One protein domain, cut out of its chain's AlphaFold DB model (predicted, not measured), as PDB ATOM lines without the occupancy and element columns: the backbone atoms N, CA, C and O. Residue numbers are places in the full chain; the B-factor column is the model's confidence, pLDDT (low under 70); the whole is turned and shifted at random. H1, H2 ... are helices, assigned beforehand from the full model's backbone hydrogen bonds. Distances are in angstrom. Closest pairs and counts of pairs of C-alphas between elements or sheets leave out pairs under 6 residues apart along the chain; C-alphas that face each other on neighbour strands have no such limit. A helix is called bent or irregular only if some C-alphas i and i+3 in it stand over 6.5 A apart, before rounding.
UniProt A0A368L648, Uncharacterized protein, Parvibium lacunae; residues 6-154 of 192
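Overview. This is residues 6 to 154 of the 192 residues of an uncharacterized protein of Parvibium lacunae (UniProt A0A368L648). Helix H7 runs through the middle of the domain with H6, H9 and H10 roughly lengthwise around it, and beside its last residues a second group, H3, H5 and H11, packs together with its helices crossed steeply. H1 lies across H6, and the small H4 is far out at the other end, next to H5. The printed part has 149 residues with eleven named helices, H1 to H11 in order, and no named strand: the class is all helix. It is compact and rounded, with a radius of gyration of the C-alphas of 14.9 A and spans of 43 by 41 by 27 A.

Arrangement. H1, residues 6 to 12, touches H6, residues 70 to 79, about perpendicular at 82 degrees, the closest C-alphas being those of Val 8 and Ile 76, 6.8 A apart. H2, residues 17 to 20, and H3, residues 23 to 39, touch only at the corner, closest at C-alphas 20 and 26, 4.8 A. H3 touches H11, residues 136 to 149, at a steep tilt of 38 degrees, the same way, closest at C-alphas 34 and 144, 6.2 A. H4, residues 41 to 44, is close to but not clearly touching H5, residues 53 to 67, closest at C-alphas 44 and 55, 7.4 A. H5 touches H3 with residues 54 to 58 alone, closest at C-alphas 54 and 36, 5.8 A. The hub is H7, residues 83 to 95, which forms a hairpin with H6 at a shallow tilt of 14 degrees, opposite ways, closest at C-alphas 85 and 76, 6.0 A. H5 and H7 touch about perpendicular at 86 degrees, closest at C-alphas 65 and 95, 5.5 A. H8, residues 99 to 102, only just touches H6, with 3 pairs of C-alphas within 8 A, closest at C-alphas 101 and 70, 6.0 A. H9, residues 105 to 111, touches H7 at a shallow tilt of 25 degrees, closest at C-alphas 108 and 86, 4.8 A. H10, residues 114 to 127, makes a hairpin with H9, closest at C-alphas 120 and 109, 6.2 A. Each O i to N i+4 pair is within hydrogen-bond range in H1, H3, H6 and H7, against 9 of 11 in H5, 2 of 3 in H9, 7 of 10 in H10 and 9 of 10 in H11; H2, H4 and H8 are too short for such a pair.

Along the chain. H1 begins with C-alpha 6 at (-30.235, -9.120, 9.613). H3 measures 24.6 A, H5 21.9 A, H7 18.4 A, H10 20.8 A and H11 20.6 A. H10 is irregular, with C-alphas 115 and 118 7.6 A apart. H11 ends with C-alpha 149 at (-19.518, -13.987, -16.077).

Size, cuts and confidence. The C-alphas of His 6 and Thr 132 are the two farthest apart, 43.2 A. The printed part has no cut and no long link. The mean pLDDT of the printed part is 88.7, and residues 129 to 134 are under 70.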
ATOM      1  N   HIS A   6     -29.517  -7.902  10.013       82.38
ATOM      2  CA  HIS A   6     -30.235  -9.120   9.613       82.38
ATOM      3  C   HIS A   6     -29.909  -9.599   8.193       82.38
ATOM      4  O   HIS A   6     -29.809 -10.798   7.953       82.38
ATOM      5  N   ASP A   7     -29.748  -8.679   7.243       83.12
ATOM      6  CA  ASP A   7     -29.450  -9.041   5.857       83.12
ATOM      7  C   ASP A   7     -27.987  -9.486   5.715       83.12
ATOM      8  O   ASP A   7     -27.713 -10.446   4.997       83.12
ATOM      9  N   VAL A   8     -27.066  -8.867   6.466       81.50
ATOM     10  CA  VAL A   8     -25.660  -9.303   6.562       81.50
ATOM     11  C   VAL A   8     -25.572 -10.721   7.139       81.50
ATOM     12  O   VAL A   8     -24.923 -11.581   6.543       81.50
ATOM     13  N   ILE A   9     -26.289 -10.998   8.235       83.19
ATOM     14  CA  ILE A   9     -26.340 -12.328   8.870       83.19
ATOM     15  C   ILE A   9     -26.911 -13.375   7.906       83.19
ATOM     16  O   ILE A   9     -26.309 -14.427   7.723       83.19
ATOM     17  N   LYS A  10     -28.014 -13.081   7.210       85.00
ATOM     18  CA  LYS A  10     -28.616 -14.012   6.236       85.00
ATOM     19  C   LYS A  10     -27.687 -14.410   5.096       85.00
ATOM     20  O   LYS A  10     -27.789 -15.519   4.577       85.00
ATOM     21  N   VAL A  11     -26.853 -13.485   4.625       84.31
ATOM     22  CA  VAL A  11     -25.849 -13.798   3.602       84.31
ATOM     23  C   VAL A  11     -24.756 -14.667   4.205       84.31
ATOM     24  O   VAL A  11     -24.383 -15.674   3.607       84.31
ATOM     25  N   TRP A  12     -24.274 -14.283   5.383       84.69
ATOM     26  CA  TRP A  12     -23.235 -14.991   6.116       84.69
ATOM     27  C   TRP A  12     -23.620 -16.444   6.431       84.69
ATOM     28  O   TRP A  12     -22.801 -17.334   6.223       84.69
ATOM     29  N   GLU A  13     -24.868 -16.713   6.823       85.62
ATOM     30  CA  GLU A  13     -25.395 -18.064   7.092       85.62
ATOM     31  C   GLU A  13     -25.378 -18.989   5.865       85.62
ATOM     32  O   GLU A  13     -25.394 -20.209   6.004       85.62
ATOM     33  N   ARG A  14     -25.338 -18.434   4.647       84.88
ATOM     34  CA  ARG A  14     -25.280 -19.217   3.400       84.88
ATOM     35  C   ARG A  14     -23.861 -19.615   3.014       84.88
ATOM     36  O   ARG A  14     -23.678 -20.311   2.016       84.88
ATOM     37  N   PHE A  15     -22.855 -19.125   3.725       87.31
ATOM     38  CA  PHE A  15     -21.466 -19.378   3.391       87.31
ATOM     39  C   PHE A  15     -21.025 -20.770   3.887       87.31
ATOM     40  O   PHE A  15     -21.245 -21.103   5.052       87.31
ATOM     41  N   PRO A  16     -20.393 -21.602   3.039       86.44
ATOM     42  CA  PRO A  16     -20.012 -22.965   3.415       86.44
ATOM     43  C   PRO A  16     -18.694 -22.999   4.217       86.44
ATOM     44  O   PRO A  16     -17.644 -23.375   3.695       86.44
ATOM     45  N   TYR A  17     -18.751 -22.621   5.501       85.62
ATOM     46  CA  TYR A  17     -17.581 -22.506   6.395       85.62
ATOM     47  C   TYR A  17     -16.741 -23.779   6.495       85.62
ATOM     48  O   TYR A  17     -15.518 -23.702   6.471       85.62
ATOM     49  N   GLU A  18     -17.376 -24.946   6.607       84.38
ATOM     50  CA  GLU A  18     -16.658 -26.215   6.799       84.38
ATOM     51  C   GLU A  18     -15.797 -26.597   5.593       84.38
ATOM     52  O   GLU A  18     -14.744 -27.220   5.739       84.38
ATOM     53  N   THR A  19     -16.255 -26.219   4.401       88.38
ATOM     54  CA  THR A  19     -15.571 -26.496   3.141       88.38
ATOM     55  C   THR A  19     -14.526 -25.429   2.848       88.38
ATOM     56  O   THR A  19     -13.405 -25.754   2.475       88.38
ATOM     57  N   LEU A  20     -14.879 -24.156   3.043       88.56
ATOM     58  CA  LEU A  20     -14.044 -23.015   2.660       88.56
ATOM     59  C   LEU A  20     -13.075 -22.538   3.753       88.56
ATOM     60  O   LEU A  20     -12.284 -21.627   3.510       88.56
ATOM     61  N   GLY A  21     -13.146 -23.123   4.951       90.00
ATOM     62  CA  GLY A  21     -12.203 -22.896   6.050       90.00
ATOM     63  C   GLY A  21     -10.928 -23.740   5.958       90.00
ATOM     64  O   GLY A  21      -9.910 -23.380   6.538       90.00
ATOM     65  N   ASP A  22     -10.942 -24.826   5.185       93.44
ATOM     66  CA  ASP A  22      -9.776 -25.686   4.970       93.44
ATOM     67  C   ASP A  22      -9.205 -25.492   3.561       93.44
ATOM     68  O   ASP A  22      -9.951 -25.422   2.582       93.44
ATOM     69  N   ALA A  23      -7.878 -25.413   3.445       91.81
ATOM     70  CA  ALA A  23      -7.212 -25.114   2.180       91.81
ATOM     71  C   ALA A  23      -7.463 -26.184   1.106       91.81
ATOM     72  O   ALA A  23      -7.752 -25.846  -0.043       91.81
ATOM     73  N   GLN A  24      -7.362 -27.467   1.467       92.56
ATOM     74  CA  GLN A  24      -7.519 -28.560   0.509       92.56
ATOM     75  C   GLN A  24      -8.988 -28.719   0.124       92.56
ATOM     76  O   GLN A  24      -9.302 -28.754  -1.063       92.56
ATOM     77  N   LYS A  25      -9.899 -28.705   1.106       94.25
ATOM     78  CA  LYS A  25     -11.343 -28.758   0.831       94.25
ATOM     79  C   LYS A  25     -11.808 -27.584  -0.022       94.25
ATOM     80  O   LYS A  25     -12.681 -27.756  -0.868       94.25
ATOM     81  N   SER A  26     -11.208 -26.408   0.161       92.81
ATOM     82  CA  SER A  26     -11.470 -25.250  -0.692       92.81
ATOM     83  C   SER A  26     -11.080 -25.535  -2.136       92.81
ATOM     84  O   SER A  26     -11.876 -25.285  -3.034       92.81
ATOM     85  N   LEU A  27      -9.889 -26.083  -2.385       93.69
ATOM     86  CA  LEU A  27      -9.454 -26.444  -3.737       93.69
ATOM     87  C   LEU A  27     -10.364 -27.507  -4.369       93.69
ATOM     88  O   LEU A  27     -10.791 -27.324  -5.509       93.69
ATOM     89  N   ASP A  28     -10.715 -28.552  -3.618       93.25
ATOM     90  CA  ASP A  28     -11.596 -29.633  -4.079       93.25
ATOM     91  C   ASP A  28     -13.011 -29.114  -4.393       93.25
ATOM     92  O   ASP A  28     -13.638 -29.503  -5.384       93.25
ATOM     93  N   TYR A  29     -13.512 -28.183  -3.577       91.69
ATOM     94  CA  TYR A  29     -14.769 -27.485  -3.828       91.69
ATOM     95  C   TYR A  29     -14.706 -26.667  -5.114       91.69
ATOM     96  O   TYR A  29     -15.608 -26.772  -5.943       91.69
ATOM     97  N   LEU A  30     -13.636 -25.892  -5.322       91.94
ATOM     98  CA  LEU A  30     -13.465 -25.130  -6.558       91.94
ATOM     99  C   LEU A  30     -13.407 -26.064  -7.777       91.94
ATOM    100  O   LEU A  30     -14.019 -25.745  -8.791       91.94
ATOM    101  N   ASP A  31     -12.745 -27.220  -7.685       93.50
ATOM    102  CA  ASP A  31     -12.715 -28.212  -8.767       93.50
ATOM    103  C   ASP A  31     -14.099 -28.795  -9.059       93.50
ATOM    104  O   ASP A  31     -14.505 -28.875 -10.221       93.50
ATOM    105  N   THR A  32     -14.856 -29.134  -8.015       92.00
ATOM    106  CA  THR A  32     -16.235 -29.631  -8.136       92.00
ATOM    107  C   THR A  32     -17.128 -28.602  -8.824       92.00
ATOM    108  O   THR A  32     -17.856 -28.922  -9.767       92.00
ATOM    109  N   VAL A  33     -17.027 -27.338  -8.401       90.69
ATOM    110  CA  VAL A  33     -17.723 -26.220  -9.035       90.69
ATOM    111  C   VAL A  33     -17.282 -26.120 -10.496       90.69
ATOM    112  O   VAL A  33     -18.121 -26.184 -11.387       90.69
ATOM    113  N   ILE A  34     -15.989 -26.052 -10.807       92.88
ATOM    114  CA  ILE A  34     -15.496 -25.935 -12.192       92.88
ATOM    115  C   ILE A  34     -16.046 -27.046 -13.092       92.88
ATOM    116  O   ILE A  34     -16.521 -26.750 -14.195       92.88
ATOM    117  N   GLN A  35     -16.026 -28.295 -12.621       92.19
ATOM    118  CA  GLN A  35     -16.562 -29.450 -13.344       92.19
ATOM    119  C   GLN A  35     -18.063 -29.313 -13.610       92.19
ATOM    120  O   GLN A  35     -18.496 -29.493 -14.750       92.19
ATOM    121  N   ALA A  36     -18.850 -28.921 -12.604       88.75
ATOM    122  CA  ALA A  36     -20.277 -28.667 -12.773       88.75
ATOM    123  C   ALA A  36     -20.542 -27.564 -13.813       88.75
ATOM    124  O   ALA A  36     -21.386 -27.724 -14.692       88.75
ATOM    125  N   GLY A  37     -19.778 -26.470 -13.787       88.75
ATOM    126  CA  GLY A  37     -19.934 -25.379 -14.754       88.75
ATOM    127  C   GLY A  37     -19.539 -25.774 -16.172       88.75
ATOM    128  O   GLY A  37     -20.136 -25.290 -17.130       88.75
ATOM    129  N   ALA A  38     -18.561 -26.670 -16.327       90.69
ATOM    130  CA  ALA A  38     -18.207 -27.236 -17.623       90.69
ATOM    131  C   ALA A  38     -19.313 -28.162 -18.157       90.69
ATOM    132  O   ALA A  38     -19.698 -28.034 -19.318       90.69
ATOM    133  N   ALA A  39     -19.865 -29.034 -17.306       90.25
ATOM    134  CA  ALA A  39     -20.957 -29.942 -17.663       90.25
ATOM    135  C   ALA A  39     -22.254 -29.199 -18.031       90.25
ATOM    136  O   ALA A  39     -23.014 -29.653 -18.883       90.25
ATOM    137  N   HIS A  40     -22.486 -28.034 -17.421       88.50
ATOM    138  CA  HIS A  40     -23.701 -27.234 -17.583       88.50
ATOM    139  C   HIS A  40     -23.489 -25.932 -18.368       88.50
ATOM    140  O   HIS A  40     -24.330 -25.028 -18.299       88.50
ATOM    141  N   ARG A  41     -22.397 -25.823 -19.136       86.75
ATOM    142  CA  ARG A  41     -21.982 -24.588 -19.822       86.75
ATOM    143  C   ARG A  41     -23.104 -23.932 -20.632       86.75
ATOM    144  O   ARG A  41     -23.310 -22.726 -20.514       86.75
ATOM    145  N   ASP A  42     -23.851 -24.723 -21.398       86.88
ATOM    146  CA  ASP A  42     -24.912 -24.228 -22.290       86.88
ATOM    147  C   ASP A  42     -26.174 -23.773 -21.534       86.88
ATOM    148  O   ASP A  42     -27.016 -23.041 -22.060       86.88
ATOM    149  N   THR A  43     -26.290 -24.176 -20.266       88.31
ATOM    150  CA  THR A  43     -27.406 -23.830 -19.377       88.31
ATOM    151  C   THR A  43     -27.083 -22.694 -18.404       88.31
ATOM    152  O   THR A  43     -28.012 -22.107 -17.852       88.31
ATOM    153  N   LEU A  44     -25.807 -22.308 -18.240       85.31
ATOM    154  CA  LEU A  44     -25.389 -21.228 -17.327       85.31
ATOM    155  C   LEU A  44     -26.133 -19.912 -17.592       85.31
ATOM    156  O   LEU A  44     -26.632 -19.284 -16.660       85.31
ATOM    157  N   ALA A  45     -26.255 -19.524 -18.865       86.50
ATOM    158  CA  ALA A  45     -26.925 -18.289 -19.278       86.50
ATOM    159  C   ALA A  45     -28.453 -18.321 -19.079       86.50
ATOM    160  O   ALA A  45     -29.102 -17.277 -19.070       86.50
ATOM    161  N   GLN A  46     -29.035 -19.515 -18.933       86.12
ATOM    162  CA  GLN A  46     -30.478 -19.731 -18.797       86.12
ATOM    163  C   GLN A  46     -30.909 -19.889 -17.335       86.12
ATOM    164  O   GLN A  46     -32.102 -19.944 -17.039       86.12
ATOM    165  N   TYR A  47     -29.959 -19.971 -16.406       82.69
ATOM    166  CA  TYR A  47     -30.244 -20.055 -14.981       82.69
ATOM    167  C   TYR A  47     -30.754 -18.695 -14.454       82.69
ATOM    168  O   TYR A  47     -30.160 -17.668 -14.781       82.69
ATOM    169  N   PRO A  48     -31.817 -18.621 -13.626       81.12
ATOM    170  CA  PRO A  48     -32.508 -19.713 -12.930       81.12
ATOM    171  C   PRO A  48     -33.741 -20.280 -13.655       81.12
ATOM    172  O   PRO A  48     -34.475 -21.068 -13.060       81.12
ATOM    173  N   THR A  49     -34.016 -19.869 -14.896       84.38
ATOM    174  CA  THR A  49     -35.172 -20.353 -15.674       84.38
ATOM    175  C   THR A  49     -35.081 -21.858 -15.922       84.38
ATOM    176  O   THR A  49     -36.082 -22.563 -15.806       84.38
ATOM    177  N   VAL A  50     -33.872 -22.360 -16.191       82.75
ATOM    178  CA  VAL A  50     -33.560 -23.795 -16.199       82.75
ATOM    179  C   VAL A  50     -32.805 -24.123 -14.919       82.75
ATOM    180  O   VAL A  50     -31.656 -23.717 -14.748       82.75
ATOM    181  N   ARG A  51     -33.464 -24.836 -14.002       80.69
ATOM    182  CA  ARG A  51     -32.853 -25.243 -12.735       80.69
ATOM    183  C   ARG A  51     -32.122 -26.568 -12.882       80.69
ATOM    184  O   ARG A  51     -32.691 -27.543 -13.364       80.69
ATOM    185  N   ALA A  52     -30.891 -26.586 -12.399       82.38
ATOM    186  CA  ALA A  52     -30.096 -27.781 -12.200       82.38
ATOM    187  C   ALA A  52     -29.385 -27.622 -10.857       82.38
ATOM    188  O   ALA A  52     -28.735 -26.603 -10.642       82.38
ATOM    189  N   GLU A  53     -29.507 -28.612  -9.973       84.12
ATOM    190  CA  GLU A  53     -28.916 -28.579  -8.627       84.12
ATOM    191  C   GLU A  53     -27.416 -28.206  -8.628       84.12
ATOM    192  O   GLU A  53     -27.024 -27.351  -7.833       84.12
ATOM    193  N   PRO A  54     -26.567 -28.687  -9.567       82.75
ATOM    194  CA  PRO A  54     -25.157 -28.278  -9.609       82.75
ATOM    195  C   PRO A  54     -24.933 -26.779  -9.887       82.75
ATOM    196  O   PRO A  54     -23.861 -26.248  -9.596       82.75
ATOM    197  N   LEU A  55     -25.924 -26.080 -10.454       84.56
ATOM    198  CA  LEU A  55     -25.866 -24.641 -10.722       84.56
ATOM    199  C   LEU A  55     -26.293 -23.783  -9.522       84.56
ATOM    200  O   LEU A  55     -26.042 -22.576  -9.528       84.56
ATOM    201  N   ASP A  56     -26.876 -24.376  -8.479       86.88
ATOM    202  CA  ASP A  56     -27.271 -23.644  -7.271       86.88
ATOM    203  C   ASP A  56     -26.042 -23.078  -6.545       86.88
ATOM    204  O   ASP A  56     -26.050 -21.931  -6.082       86.88
ATOM    205  N   GLU A  57     -24.945 -23.839  -6.509       86.44
ATOM    206  CA  GLU A  57     -23.667 -23.384  -5.949       86.44
ATOM    207  C   GLU A  57     -23.034 -22.272  -6.791       86.44
ATOM    208  O   GLU A  57     -22.568 -21.264  -6.257       86.44
ATOM    209  N   TYR A  58     -23.111 -22.375  -8.118       87.62
ATOM    210  CA  TYR A  58     -22.702 -21.294  -9.016       87.62
ATOM    211  C   TYR A  58     -23.487 -20.013  -8.775       87.62
ATOM    212  O   TYR A  58     -22.914 -18.925  -8.706       87.62
ATOM    213  N   TYR A  59     -24.800 -20.135  -8.612       86.00
ATOM    214  CA  TYR A  59     -25.654 -18.998  -8.327       86.00
ATOM    215  C   TYR A  59     -25.321 -18.365  -6.973       86.00
ATOM    216  O   TYR A  59     -25.331 -17.139  -6.846       86.00
ATOM    217  N   ARG A  60     -24.959 -19.176  -5.971       87.69
ATOM    218  CA  ARG A  60     -24.472 -18.694  -4.674       87.69
ATOM    219  C   ARG A  60     -23.148 -17.936  -4.809       87.69
ATOM    220  O   ARG A  60     -23.043 -16.820  -4.303       87.69
ATOM    221  N   LEU A  61     -22.170 -18.476  -5.536       90.75
ATOM    222  CA  LEU A  61     -20.901 -17.788  -5.805       90.75
ATOM    223  C   LEU A  61     -21.110 -16.502  -6.613       90.75
ATOM    224  O   LEU A  61     -20.489 -15.479  -6.321       90.75
ATOM    225  N   LYS A  62     -22.036 -16.512  -7.579       90.69
ATOM    226  CA  LYS A  62     -22.425 -15.323  -8.341       90.69
ATOM    227  C   LYS A  62     -23.057 -14.272  -7.436       90.69
ATOM    228  O   LYS A  62     -22.757 -13.088  -7.586       90.69
ATOM    229  N   LEU A  63     -23.901 -14.681  -6.489       89.94
ATOM    230  CA  LEU A  63     -24.491 -13.782  -5.502       89.94
ATOM    231  C   LEU A  63     -23.395 -13.134  -4.651       89.94
ATOM    232  O   LEU A  63     -23.365 -11.911  -4.568       89.94
ATOM    233  N   PHE A  64     -22.473 -13.923  -4.093       92.06
ATOM    234  CA  PHE A  64     -21.337 -13.427  -3.308       92.06
ATOM    235  C   PHE A  64     -20.452 -12.458  -4.098       92.06
ATOM    236  O   PHE A  64     -20.164 -11.363  -3.617       92.06
ATOM    237  N   GLN A  65     -20.104 -12.798  -5.342       92.50
ATOM    238  CA  GLN A  65     -19.391 -11.891  -6.243       92.50
ATOM    239  C   GLN A  65     -20.168 -10.582  -6.466       92.50
ATOM    240  O   GLN A  65     -19.581  -9.505  -6.479       92.50
ATOM    241  N   THR A  66     -21.491 -10.659  -6.637       91.12
ATOM    242  CA  THR A  66     -22.334  -9.491  -6.941       91.12
ATOM    243  C   THR A  66     -22.437  -8.525  -5.760       91.12
ATOM    244  O   THR A  66     -22.359  -7.315  -5.955       91.12
ATOM    245  N   ILE A  67     -22.600  -9.042  -4.540       90.88
ATOM    246  CA  ILE A  67     -22.807  -8.222  -3.333       90.88
ATOM    247  C   ILE A  67     -21.502  -7.705  -2.707       90.88
ATOM    248  O   ILE A  67     -21.542  -6.812  -1.857       90.88
ATOM    249  N   ALA A  68     -20.352  -8.258  -3.108       93.56
ATOM    250  CA  ALA A  68     -19.043  -7.836  -2.625       93.56
ATOM    251  C   ALA A  68     -18.821  -6.336  -2.905       93.56
ATOM    252  O   ALA A  68     -18.738  -5.887  -4.055       93.56
ATOM    253  N   SER A  69     -18.769  -5.567  -1.816       94.00
ATOM    254  CA  SER A  69     -18.691  -4.105  -1.773       94.00
ATOM    255  C   SER A  69     -17.944  -3.663  -0.512       94.00
ATOM    256  O   SER A  69     -17.895  -4.403   0.473       94.00
ATOM    257  N   ASN A  70     -17.371  -2.458  -0.525       94.69
ATOM    258  CA  ASN A  70     -16.651  -1.911   0.632       94.69
ATOM    259  C   ASN A  70     -17.553  -1.795   1.860       94.69
ATOM    260  O   ASN A  70     -17.134  -2.062   2.983       94.69
ATOM    261  N   GLU A  71     -18.795  -1.392   1.628       93.25
ATOM    262  CA  GLU A  71     -19.848  -1.239   2.618       93.25
ATOM    263  C   GLU A  71     -20.140  -2.579   3.292       93.25
ATOM    264  O   GLU A  71     -20.180  -2.646   4.520       93.25
ATOM    265  N   LEU A  72     -20.257  -3.652   2.501       92.94
ATOM    266  CA  LEU A  72     -20.512  -4.987   3.028       92.94
ATOM    267  C   LEU A  72     -19.323  -5.495   3.845       92.94
ATOM    268  O   LEU A  72     -19.537  -6.017   4.933       92.94
ATOM    269  N   LEU A  73     -18.082  -5.317   3.372       94.88
ATOM    270  CA  LEU A  73     -16.894  -5.727   4.134       94.88
ATOM    271  C   LEU A  73     -16.816  -5.000   5.485       94.88
ATOM    272  O   LEU A  73     -16.610  -5.633   6.517       94.88
ATOM    273  N   ARG A  74     -17.071  -3.684   5.509       92.75
ATOM    274  CA  ARG A  74     -17.123  -2.907   6.761       92.75
ATOM    275  C   ARG A  74     -18.220  -3.400   7.697       92.75
ATOM    276  O   ARG A  74     -17.994  -3.515   8.896       92.75
ATOM    277  N   ASP A  75     -19.404  -3.676   7.164       90.81
ATOM    278  CA  ASP A  75     -20.523  -4.138   7.976       90.81
ATOM    279  C   ASP A  75     -20.315  -5.563   8.499       90.81
ATOM    280  O   ASP A  75     -20.708  -5.838   9.631       90.81
ATOM    281  N   ILE A  76     -19.662  -6.446   7.732       91.50
ATOM    282  CA  ILE A  76     -19.246  -7.778   8.200       91.50
ATOM    283  C   ILE A  76     -18.240  -7.637   9.339       91.50
ATOM    284  O   ILE A  76     -18.451  -8.249  10.377       91.50
ATOM    285  N   ALA A  77     -17.207  -6.801   9.189       89.81
ATOM    286  CA  ALA A  77     -16.201  -6.593  10.233       89.81
ATOM    287  C   ALA A  77     -16.807  -6.097  11.560       89.81
ATOM    288  O   ALA A  77     -16.306  -6.430  12.623       89.81
ATOM    289  N   VAL A  78     -17.904  -5.331  11.511       87.94
ATOM    290  CA  VAL A  78     -18.624  -4.870  12.714       87.94
ATOM    291  C   VAL A  78     -19.615  -5.912  13.241       87.94
ATOM    292  O   VAL A  78     -19.795  -6.044  14.447       87.94
ATOM    293  N   THR A  79     -20.312  -6.621  12.351       86.12
ATOM    294  CA  THR A  79     -21.397  -7.547  12.721       86.12
ATOM    295  C   THR A  79     -20.868  -8.909  13.172       86.12
ATOM    296  O   THR A  79     -21.499  -9.578  13.986       86.12
ATOM    297  N   ILE A  80     -19.738  -9.329  12.606       86.81
ATOM    298  CA  ILE A  80     -19.159 -10.669  12.694       86.81
ATOM    299  C   ILE A  80     -17.658 -10.499  12.934       86.81
ATOM    300  O   ILE A  80     -16.824 -10.820  12.091       86.81
ATOM    301  N   ASP A  81     -17.333  -9.918  14.086       88.69
ATOM    302  CA  ASP A  81     -15.969  -9.589  14.512       88.69
ATOM    303  C   ASP A  81     -15.229 -10.833  15.040       88.69
ATOM    304  O   ASP A  81     -14.783 -10.911  16.183       88.69
ATOM    305  N   ASP A  82     -15.197 -11.882  14.221       90.69
ATOM    306  CA  ASP A  82     -14.475 -13.114  14.495       90.69
ATOM    307  C   ASP A  82     -13.849 -13.685  13.214       90.69
ATOM    308  O   ASP A  82     -13.947 -13.138  12.108       90.69
ATOM    309  N   TRP A  83     -13.197 -14.835  13.357       91.88
ATOM    310  CA  TRP A  83     -12.534 -15.500  12.244       91.88
ATOM    311  C   TRP A  83     -13.464 -15.927  11.112       91.88
ATOM    312  O   TRP A  83     -12.998 -16.062   9.982       91.88
ATOM    313  N   ARG A  84     -14.761 -16.120  11.373       92.50
ATOM    314  CA  ARG A  84     -15.751 -16.468  10.348       92.50
ATOM    315  C   ARG A  84     -16.044 -15.254   9.484       92.50
ATOM    316  O   ARG A  84     -16.145 -15.395   8.267       92.50
ATOM    317  N   GLY A  85     -16.126 -14.070  10.092       92.81
ATOM    318  CA  GLY A  85     -16.195 -12.801   9.369       92.81
ATOM    319  C   GLY A  85     -14.962 -12.588   8.495       92.81
ATOM    320  O   GLY A  85     -15.096 -12.330   7.299       92.81
ATOM    321  N   GLY A  86     -13.764 -12.796   9.054       95.12
ATOM    322  CA  GLY A  86     -12.504 -12.757   8.301       95.12
ATOM    323  C   GLY A  86     -12.482 -13.728   7.115       95.12
ATOM    324  O   GLY A  86     -12.169 -13.334   5.991       95.12
ATOM    325  N   LEU A  87     -12.880 -14.983   7.342       95.25
ATOM    326  CA  LEU A  87     -12.958 -16.016   6.310       95.25
ATOM    327  C   LEU A  87     -13.920 -15.612   5.188       95.25
ATOM    328  O   LEU A  87     -13.564 -15.657   4.011       95.25
ATOM    329  N   PHE A  88     -15.124 -15.173   5.551       95.62
ATOM    330  CA  PHE A  88     -16.135 -14.775   4.585       95.62
ATOM    331  C   PHE A  88     -15.672 -13.578   3.741       95.62
ATOM    332  O   PHE A  88     -15.749 -13.617   2.511       95.62
ATOM    333  N   MET A  89     -15.110 -12.547   4.377       96.81
ATOM    334  CA  MET A  89     -14.557 -11.386   3.678       96.81
ATOM    335  C   MET A  89     -13.413 -11.760   2.731       96.81
ATOM    336  O   MET A  89     -13.386 -11.268   1.603       96.81
ATOM    337  N   ALA A  90     -12.505 -12.653   3.142       96.69
ATOM    338  CA  ALA A  90     -11.418 -13.123   2.286       96.69
ATOM    339  C   ALA A  90     -11.956 -13.720   0.977       96.69
ATOM    340  O   ALA A  90     -11.497 -13.365  -0.108       96.69
ATOM    341  N   TRP A  91     -12.987 -14.562   1.058       96.31
ATOM    342  CA  TRP A  91     -13.607 -15.168  -0.119       96.31
ATOM    343  C   TRP A  91     -14.356 -14.168  -1.003       96.31
ATOM    344  O   TRP A  91     -14.261 -14.262  -2.228       96.31
ATOM    345  N   LEU A  92     -15.044 -13.179  -0.421       95.88
ATOM    346  CA  LEU A  92     -15.656 -12.090  -1.194       95.88
ATOM    347  C   LEU A  92     -14.605 -11.329  -2.016       95.88
ATOM    348  O   LEU A  92     -14.817 -11.081  -3.205       95.88
ATOM    349  N   VAL A  93     -13.457 -11.017  -1.408       96.44
ATOM    350  CA  VAL A  93     -12.335 -10.353  -2.087       96.44
ATOM    351  C   VAL A  93     -11.721 -11.258  -3.159       96.44
ATOM    352  O   VAL A  93     -11.472 -10.801  -4.268       96.44
ATOM    353  N   LEU A  94     -11.526 -12.552  -2.899       95.12
ATOM    354  CA  LEU A  94     -10.961 -13.485  -3.886       95.12
ATOM    355  C   LEU A  94     -11.868 -13.686  -5.117       95.12
ATOM    356  O   LEU A  94     -11.374 -13.818  -6.242       95.12
ATOM    357  N   LEU A  95     -13.192 -13.672  -4.927       93.94
ATOM    358  CA  LEU A  95     -14.181 -13.756  -6.013       93.94
ATOM    359  C   LEU A  95     -14.294 -12.454  -6.824       93.94
ATOM    360  O   LEU A  95     -14.662 -12.497  -8.005       93.94
ATOM    361  N   LYS A  96     -13.973 -11.312  -6.207       93.38
ATOM    362  CA  LYS A  96     -13.994  -9.974  -6.811       93.38
ATOM    363  C   LYS A  96     -12.774  -9.155  -6.341       93.38
ATOM    364  O   LYS A  96     -12.919  -8.277  -5.492       93.38
ATOM    365  N   PRO A  97     -11.566  -9.426  -6.876       91.62
ATOM    366  CA  PRO A  97     -10.319  -8.820  -6.398       91.62
ATOM    367  C   PRO A  97     -10.129  -7.405  -6.959       91.62
ATOM    368  O   PRO A  97      -9.188  -7.116  -7.693       91.62
ATOM    369  N   GLU A  98     -11.071  -6.514  -6.664       93.81
ATOM    370  CA  GLU A  98     -10.977  -5.105  -7.035       93.81
ATOM    371  C   GLU A  98     -10.033  -4.364  -6.079       93.81
ATOM    372  O   GLU A  98     -10.060  -4.643  -4.875       93.81
ATOM    373  N   PRO A  99      -9.256  -3.369  -6.552       93.50
ATOM    374  CA  PRO A  99      -8.308  -2.636  -5.707       93.50
ATOM    375  C   PRO A  99      -8.932  -2.064  -4.428       93.50
ATOM    376  O   PRO A  99      -8.316  -2.089  -3.365       93.50
ATOM    377  N   ALA A 100     -10.182  -1.598  -4.507       94.44
ATOM    378  CA  ALA A 100     -10.891  -1.054  -3.355       94.44
ATOM    379  C   ALA A 100     -11.219  -2.125  -2.296       94.44
ATOM    380  O   ALA A 100     -11.130  -1.846  -1.106       94.44
ATOM    381  N   LEU A 101     -11.550  -3.351  -2.716       95.56
ATOM    382  CA  LEU A 101     -11.836  -4.465  -1.806       95.56
ATOM    383  C   LEU A 101     -10.544  -5.063  -1.232       95.56
ATOM    384  O   LEU A 101     -10.484  -5.375  -0.044       95.56
ATOM    385  N   LEU A 102      -9.483  -5.142  -2.042       95.00
ATOM    386  CA  LEU A 102      -8.151  -5.577  -1.606       95.00
ATOM    387  C   LEU A 102      -7.550  -4.667  -0.524       95.00
ATOM    388  O   LEU A 102      -6.788  -5.142   0.316       95.00
ATOM    389  N   ALA A 103      -7.947  -3.391  -0.466       94.75
ATOM    390  CA  ALA A 103      -7.538  -2.475   0.600       94.75
ATOM    391  C   ALA A 103      -7.944  -2.944   2.016       94.75
ATOM    392  O   ALA A 103      -7.374  -2.476   3.000       94.75
ATOM    393  N   HIS A 104      -8.885  -3.890   2.142       95.00
ATOM    394  CA  HIS A 104      -9.287  -4.485   3.424       95.00
ATOM    395  C   HIS A 104      -8.419  -5.674   3.855       95.00
ATOM    396  O   HIS A 104      -8.666  -6.232   4.921       95.00
ATOM    397  N   ARG A 105      -7.400  -6.079   3.077       94.44
ATOM    398  CA  ARG A 105      -6.605  -7.295   3.346       94.44
ATOM    399  C   ARG A 105      -6.033  -7.360   4.765       94.44
ATOM    400  O   ARG A 105      -6.039  -8.429   5.360       94.44
ATOM    401  N   GLU A 106      -5.576  -6.234   5.311       93.75
ATOM    402  CA  GLU A 106      -4.957  -6.192   6.642       93.75
ATOM    403  C   GLU A 106      -6.016  -6.394   7.728       93.75
ATOM    404  O   GLU A 106      -5.816  -7.169   8.661       93.75
ATOM    405  N   ALA A 107      -7.186  -5.764   7.565       93.81
ATOM    406  CA  ALA A 107      -8.325  -5.952   8.460       93.81
ATOM    407  C   ALA A 107      -8.838  -7.399   8.414       93.81
ATOM    408  O   ALA A 107      -9.105  -8.000   9.449       93.81
ATOM    409  N   ILE A 108      -8.900  -7.993   7.219       96.00
ATOM    410  CA  ILE A 108      -9.241  -9.408   7.041       96.00
ATOM    411  C   ILE A 108      -8.200 -10.294   7.737       96.00
ATOM    412  O   ILE A 108      -8.555 -11.183   8.509       96.00
ATOM    413  N   ALA A 109      -6.910 -10.038   7.512       93.62
ATOM    414  CA  ALA A 109      -5.820 -10.820   8.081       93.62
ATOM    415  C   ALA A 109      -5.776 -10.771   9.617       93.62
ATOM    416  O   ALA A 109      -5.337 -11.754  10.222       93.62
ATOM    417  N   ALA A 110      -6.231  -9.672  10.227       93.75
ATOM    418  CA  ALA A 110      -6.342  -9.521  11.676       93.75
ATOM    419  C   ALA A 110      -7.421 -10.425  12.297       93.75
ATOM    420  O   ALA A 110      -7.275 -10.839  13.443       93.75
ATOM    421  N   LEU A 111      -8.468 -10.767  11.540       94.12
ATOM    422  CA  LEU A 111      -9.555 -11.640  11.999       94.12
ATOM    423  C   LEU A 111      -9.257 -13.129  11.779       94.12
ATOM    424  O   LEU A 111      -9.798 -13.985  12.471       94.12
ATOM    425  N   LEU A 112      -8.410 -13.463  10.804       94.31
ATOM    426  CA  LEU A 112      -8.108 -14.850  10.448       94.31
ATOM    427  C   LEU A 112      -7.257 -15.567  11.509       94.31
ATOM    428  O   LEU A 112      -6.191 -15.086  11.899       94.31
ATOM    429  N   LEU A 113      -7.680 -16.784  11.870       92.94
ATOM    430  CA  LEU A 113      -6.896 -17.718  12.685       92.94
ATOM    431  C   LEU A 113      -5.607 -18.181  11.971       92.94
ATOM    432  O   LEU A 113      -5.535 -18.128  10.737       92.94
ATOM    433  N   PRO A 114      -4.589 -18.659  12.714       92.75
ATOM    434  CA  PRO A 114      -3.339 -19.161  12.139       92.75
ATOM    435  C   PRO A 114      -3.517 -20.272  11.095       92.75
ATOM    436  O   PRO A 114      -2.826 -20.265  10.079       92.75
ATOM    437  N   GLU A 115      -4.468 -21.187  11.286       91.19
ATOM    438  CA  GLU A 115      -4.803 -22.247  10.324       91.19
ATOM    439  C   GLU A 115      -5.308 -21.710   8.975       91.19
ATOM    440  O   GLU A 115      -5.212 -22.395   7.960       91.19
ATOM    441  N   HIS A 116      -5.772 -20.458   8.930       93.75
ATOM    442  CA  HIS A 116      -6.202 -19.770   7.715       93.75
ATOM    443  C   HIS A 116      -5.085 -18.925   7.079       93.75
ATOM    444  O   HIS A 116      -5.354 -18.084   6.219       93.75
ATOM    445  N   ALA A 117      -3.817 -19.120   7.467       91.94
ATOM    446  CA  ALA A 117      -2.683 -18.385   6.897       91.94
ATOM    447  C   ALA A 117      -2.594 -18.507   5.364       91.94
ATOM    448  O   ALA A 117      -2.175 -17.563   4.695       91.94
ATOM    449  N   TRP A 118      -3.059 -19.622   4.795       92.44
ATOM    450  CA  TRP A 118      -3.134 -19.829   3.348       92.44
ATOM    451  C   TRP A 118      -4.003 -18.777   2.634       92.44
ATOM    452  O   TRP A 118      -3.645 -18.351   1.538       92.44
ATOM    453  N   LEU A 119      -5.077 -18.276   3.260       93.50
ATOM    454  CA  LEU A 119      -5.897 -17.202   2.686       93.50
ATOM    455  C   LEU A 119      -5.170 -15.866   2.643       93.50
ATOM    456  O   LEU A 119      -5.371 -15.102   1.703       93.50
ATOM    457  N   LYS A 120      -4.300 -15.584   3.621       92.12
ATOM    458  CA  LYS A 120      -3.460 -14.376   3.595       92.12
ATOM    459  C   LYS A 120      -2.555 -14.403   2.364       92.12
ATOM    460  O   LYS A 120      -2.462 -13.409   1.647       92.12
ATOM    461  N   THR A 121      -1.971 -15.566   2.075       91.19
ATOM    462  CA  THR A 121      -1.170 -15.791   0.867       91.19
ATOM    463  C   THR A 121      -1.995 -15.582  -0.404       91.19
ATOM    464  O   THR A 121      -1.563 -14.843  -1.285       91.19
ATOM    465  N   TRP A 122      -3.198 -16.161  -0.487       92.50
ATOM    466  CA  TRP A 122      -4.056 -16.025  -1.673       92.50
ATOM    467  C   TRP A 122      -4.511 -14.576  -1.896       92.50
ATOM    468  O   TRP A 122      -4.530 -14.100  -3.028       92.50
ATOM    469  N   LEU A 123      -4.839 -13.843  -0.825       92.62
ATOM    470  CA  LEU A 123      -5.198 -12.423  -0.895       92.62
ATOM    471  C   LEU A 123      -4.029 -11.563  -1.382       92.62
ATOM    472  O   LEU A 123      -4.218 -10.705  -2.240       92.62
ATOM    473  N   HIS A 124      -2.820 -11.814  -0.876       89.75
ATOM    474  CA  HIS A 124      -1.621 -11.108  -1.326       89.75
ATOM    475  C   HIS A 124      -1.345 -11.353  -2.819       89.75
ATOM    476  O   HIS A 124      -1.010 -10.435  -3.565       89.75
ATOM    477  N   GLN A 125      -1.563 -12.583  -3.282       87.94
ATOM    478  CA  GLN A 125      -1.407 -12.953  -4.689       87.94
ATOM    479  C   GLN A 125      -2.496 -12.361  -5.588       87.94
ATOM    480  O   GLN A 125      -2.228 -12.046  -6.745       87.94
ATOM    481  N   ALA A 126      -3.711 -12.166  -5.073       87.38
ATOM    482  CA  ALA A 126      -4.774 -11.489  -5.809       87.38
ATOM    483  C   ALA A 126      -4.455 -10.004  -6.077       87.38
ATOM    484  O   ALA A 126      -4.910  -9.462  -7.083       87.38
ATOM    485  N   GLU A 127      -3.663  -9.360  -5.214       83.75
ATOM    486  CA  GLU A 127      -3.171  -7.989  -5.406       83.75
ATOM    487  C   GLU A 127      -2.019  -7.914  -6.417       83.75
ATOM    488  O   GLU A 127      -1.936  -6.967  -7.199       83.75
ATOM    489  N   GLN A 128      -1.137  -8.916  -6.416       79.31
ATOM    490  CA  GLN A 128       0.035  -8.982  -7.286       79.31
ATOM    491  C   GLN A 128       0.078 -10.329  -8.016       79.31
ATOM    492  O   GLN A 128       0.805 -11.232  -7.592       79.31
ATOM    493  N   PRO A 129      -0.674 -10.490  -9.121       67.56
ATOM    494  CA  PRO A 129      -0.628 -11.710  -9.912       67.56
ATOM    495  C   PRO A 129       0.737 -11.811 -10.605       67.56
ATOM    496  O   PRO A 129       0.944 -11.298 -11.706       67.56
ATOM    497  N   THR A 130       1.710 -12.434  -9.943       64.00
ATOM    498  CA  THR A 130       3.029 -12.687 -10.519       64.00
ATOM    499  C   THR A 130       2.935 -13.819 -11.541       64.00
ATOM    500  O   THR A 130       2.290 -14.842 -11.320       64.00
ATOM    501  N   ALA A 131       3.580 -13.637 -12.695       56.84
ATOM    502  CA  ALA A 131       3.542 -14.601 -13.798       56.84
ATOM    503  C   ALA A 131       4.319 -15.901 -13.511       56.84
ATOM    504  O   ALA A 131       4.237 -16.848 -14.290       56.84
ATOM    505  N   THR A 132       5.112 -15.938 -12.436       52.66
ATOM    506  CA  THR A 132       6.211 -16.899 -12.305       52.66
ATOM    507  C   THR A 132       5.774 -18.264 -11.779       52.66
ATOM    508  O   THR A 132       6.373 -19.254 -12.171       52.66
ATOM    509  N   GLU A 133       4.693 -18.365 -11.001       53.06
ATOM    510  CA  GLU A 133       4.112 -19.655 -10.602       53.06
ATOM    511  C   GLU A 133       2.602 -19.497 -10.413       53.06
ATOM    512  O   GLU A 133       2.133 -18.995  -9.390       53.06
ATOM    513  N   ALA A 134       1.816 -19.904 -11.413       60.03
ATOM    514  CA  ALA A 134       0.363 -19.932 -11.296       60.03
ATOM    515  C   ALA A 134      -0.037 -20.976 -10.241       60.03
ATOM    516  O   ALA A 134      -0.144 -22.167 -10.528       60.03
ATOM    517  N   GLN A 135      -0.228 -20.521  -9.005       75.31
ATOM    518  CA  GLN A 135      -0.632 -21.379  -7.900       75.31
ATOM    519  C   GLN A 135      -1.994 -22.039  -8.187       75.31
ATOM    520  O   GLN A 135      -2.849 -21.423  -8.838       75.31
ATOM    521  N   PRO A 136      -2.246 -23.261  -7.676       79.81
ATOM    522  CA  PRO A 136      -3.439 -24.042  -8.008       79.81
ATOM    523  C   PRO A 136      -4.778 -23.307  -7.827       79.81
ATOM    524  O   PRO A 136      -5.706 -23.532  -8.602       79.81
ATOM    525  N   HIS A 137      -4.897 -22.421  -6.835       86.88
ATOM    526  CA  HIS A 137      -6.126 -21.661  -6.577       86.88
ATOM    527  C   HIS A 137      -6.349 -20.520  -7.580       86.88
ATOM    528  O   HIS A 137      -7.495 -20.195  -7.882       86.88
ATOM    529  N   HIS A 138      -5.284 -19.911  -8.114       86.81
ATOM    530  CA  HIS A 138      -5.400 -18.736  -8.979       86.81
ATOM    531  C   HIS A 138      -6.065 -19.096 -10.312       86.81
ATOM    532  O   HIS A 138      -7.010 -18.428 -10.734       86.81
ATOM    533  N   SER A 139      -5.631 -20.195 -10.941       88.12
ATOM    534  CA  SER A 139      -6.252 -20.706 -12.170       88.12
ATOM    535  C   SER A 139      -7.705 -21.128 -11.937       88.12
ATOM    536  O   SER A 139      -8.574 -20.774 -12.730       88.12
ATOM    537  N   ARG A 140      -7.996 -21.795 -10.814       92.12
ATOM    538  CA  ARG A 140      -9.359 -22.196 -10.431       92.12
ATOM    539  C   ARG A 140     -10.287 -20.998 -10.247       92.12
ATOM    540  O   ARG A 140     -11.358 -20.952 -10.844       92.12
ATOM    541  N   LEU A 141      -9.858 -19.995  -9.480       91.94
ATOM    542  CA  LEU A 141     -10.617 -18.759  -9.283       91.94
ATOM    543  C   LEU A 141     -10.803 -18.003 -10.601       91.94
ATOM    544  O   LEU A 141     -11.878 -17.455 -10.834       91.94
ATOM    545  N   ALA A 142      -9.795 -17.965 -11.477       90.31
ATOM    546  CA  ALA A 142      -9.925 -17.363 -12.803       90.31
ATOM    547  C   ALA A 142     -10.986 -18.082 -13.656       90.31
ATOM    548  O   ALA A 142     -11.857 -17.416 -14.219       90.31
ATOM    549  N   THR A 143     -10.970 -19.417 -13.687       92.62
ATOM    550  CA  THR A 143     -11.970 -20.228 -14.398       92.62
ATOM    551  C   THR A 143     -13.373 -20.013 -13.841       92.62
ATOM    552  O   THR A 143     -14.289 -19.725 -14.610       92.62
ATOM    553  N   ILE A 144     -13.540 -20.052 -12.515       93.00
ATOM    554  CA  ILE A 144     -14.833 -19.796 -11.865       93.00
ATOM    555  C   ILE A 144     -15.331 -18.399 -12.212       93.00
ATOM    556  O   ILE A 144     -16.466 -18.251 -12.649       93.00
ATOM    557  N   LYS A 145     -14.491 -17.365 -12.100       92.25
ATOM    558  CA  LYS A 145     -14.876 -15.990 -12.460       92.25
ATOM    559  C   LYS A 145     -15.339 -15.886 -13.917       92.25
ATOM    560  O   LYS A 145     -16.335 -15.214 -14.179       92.25
ATOM    561  N   ALA A 146     -14.671 -16.572 -14.844       91.38
ATOM    562  CA  ALA A 146     -15.082 -16.618 -16.245       91.38
ATOM    563  C   ALA A 146     -16.436 -17.328 -16.435       91.38
ATOM    564  O   ALA A 146     -17.291 -16.832 -17.166       91.38
ATOM    565  N   GLN A 147     -16.671 -18.445 -15.742       91.81
ATOM    566  CA  GLN A 147     -17.954 -19.159 -15.776       91.81
ATOM    567  C   GLN A 147     -19.088 -18.326 -15.151       91.81
ATOM    568  O   GLN A 147     -20.172 -18.232 -15.722       91.81
ATOM    569  N   LEU A 148     -18.826 -17.641 -14.033       91.50
ATOM    570  CA  LEU A 148     -19.774 -16.731 -13.382       91.50
ATOM    571  C   LEU A 148     -20.133 -15.530 -14.269       91.50
ATOM    572  O   LEU A 148     -21.242 -15.003 -14.168       91.50
ATOM    573  N   ALA A 149     -19.230 -15.070 -15.137       90.69
ATOM    574  CA  ALA A 149     -19.518 -13.987 -16.077       90.69
ATOM    575  C   ALA A 149     -20.580 -14.374 -17.126       90.69
ATOM    576  O   ALA A 149     -21.290 -13.497 -17.610       90.69
ATOM    577  N   ALA A 150     -20.724 -15.667 -17.434       88.88
ATOM    578  CA  ALA A 150     -21.736 -16.177 -18.359       88.88
ATOM    579  C   ALA A 150     -23.132 -16.330 -17.726       88.88
ATOM    580  O   ALA A 150     -24.107 -16.557 -18.440       88.88
ATOM    581  N   MET A 151     -23.238 -16.226 -16.400       88.06
ATOM    582  CA  MET A 151     -24.512 -16.339 -15.695       88.06
ATOM    583  C   MET A 151     -25.220 -14.989 -15.575       88.06
ATOM    584  O   MET A 151     -24.560 -13.973 -15.318       88.06
ATOM    585  N   PRO A 152     -26.563 -14.971 -15.635       86.25
ATOM    586  CA  PRO A 152     -27.335 -13.791 -15.288       86.25
ATOM    587  C   PRO A 152     -27.027 -13.344 -13.862       86.25
ATOM    588  O   PRO A 152     -26.842 -14.159 -12.954       86.25
ATOM    589  N   THR A 153     -26.987 -12.031 -13.654       84.69
ATOM    590  CA  THR A 153     -26.873 -11.470 -12.310       84.69
ATOM    591  C   THR A 153     -28.089 -11.918 -11.493       84.69
ATOM    592  O   THR A 153     -29.220 -11.667 -11.920       84.69
ATOM    593  N   PRO A 154     -27.892 -12.581 -10.339       80.12
ATOM    594  CA  PRO A 154     -28.966 -12.910  -9.423       80.12
ATOM    595  C   PRO A 154     -29.799 -11.665  -9.164       80.12
ATOM    596  O   PRO A 154     -29.226 -10.592  -8.964       80.12
TER     597      PRO A 154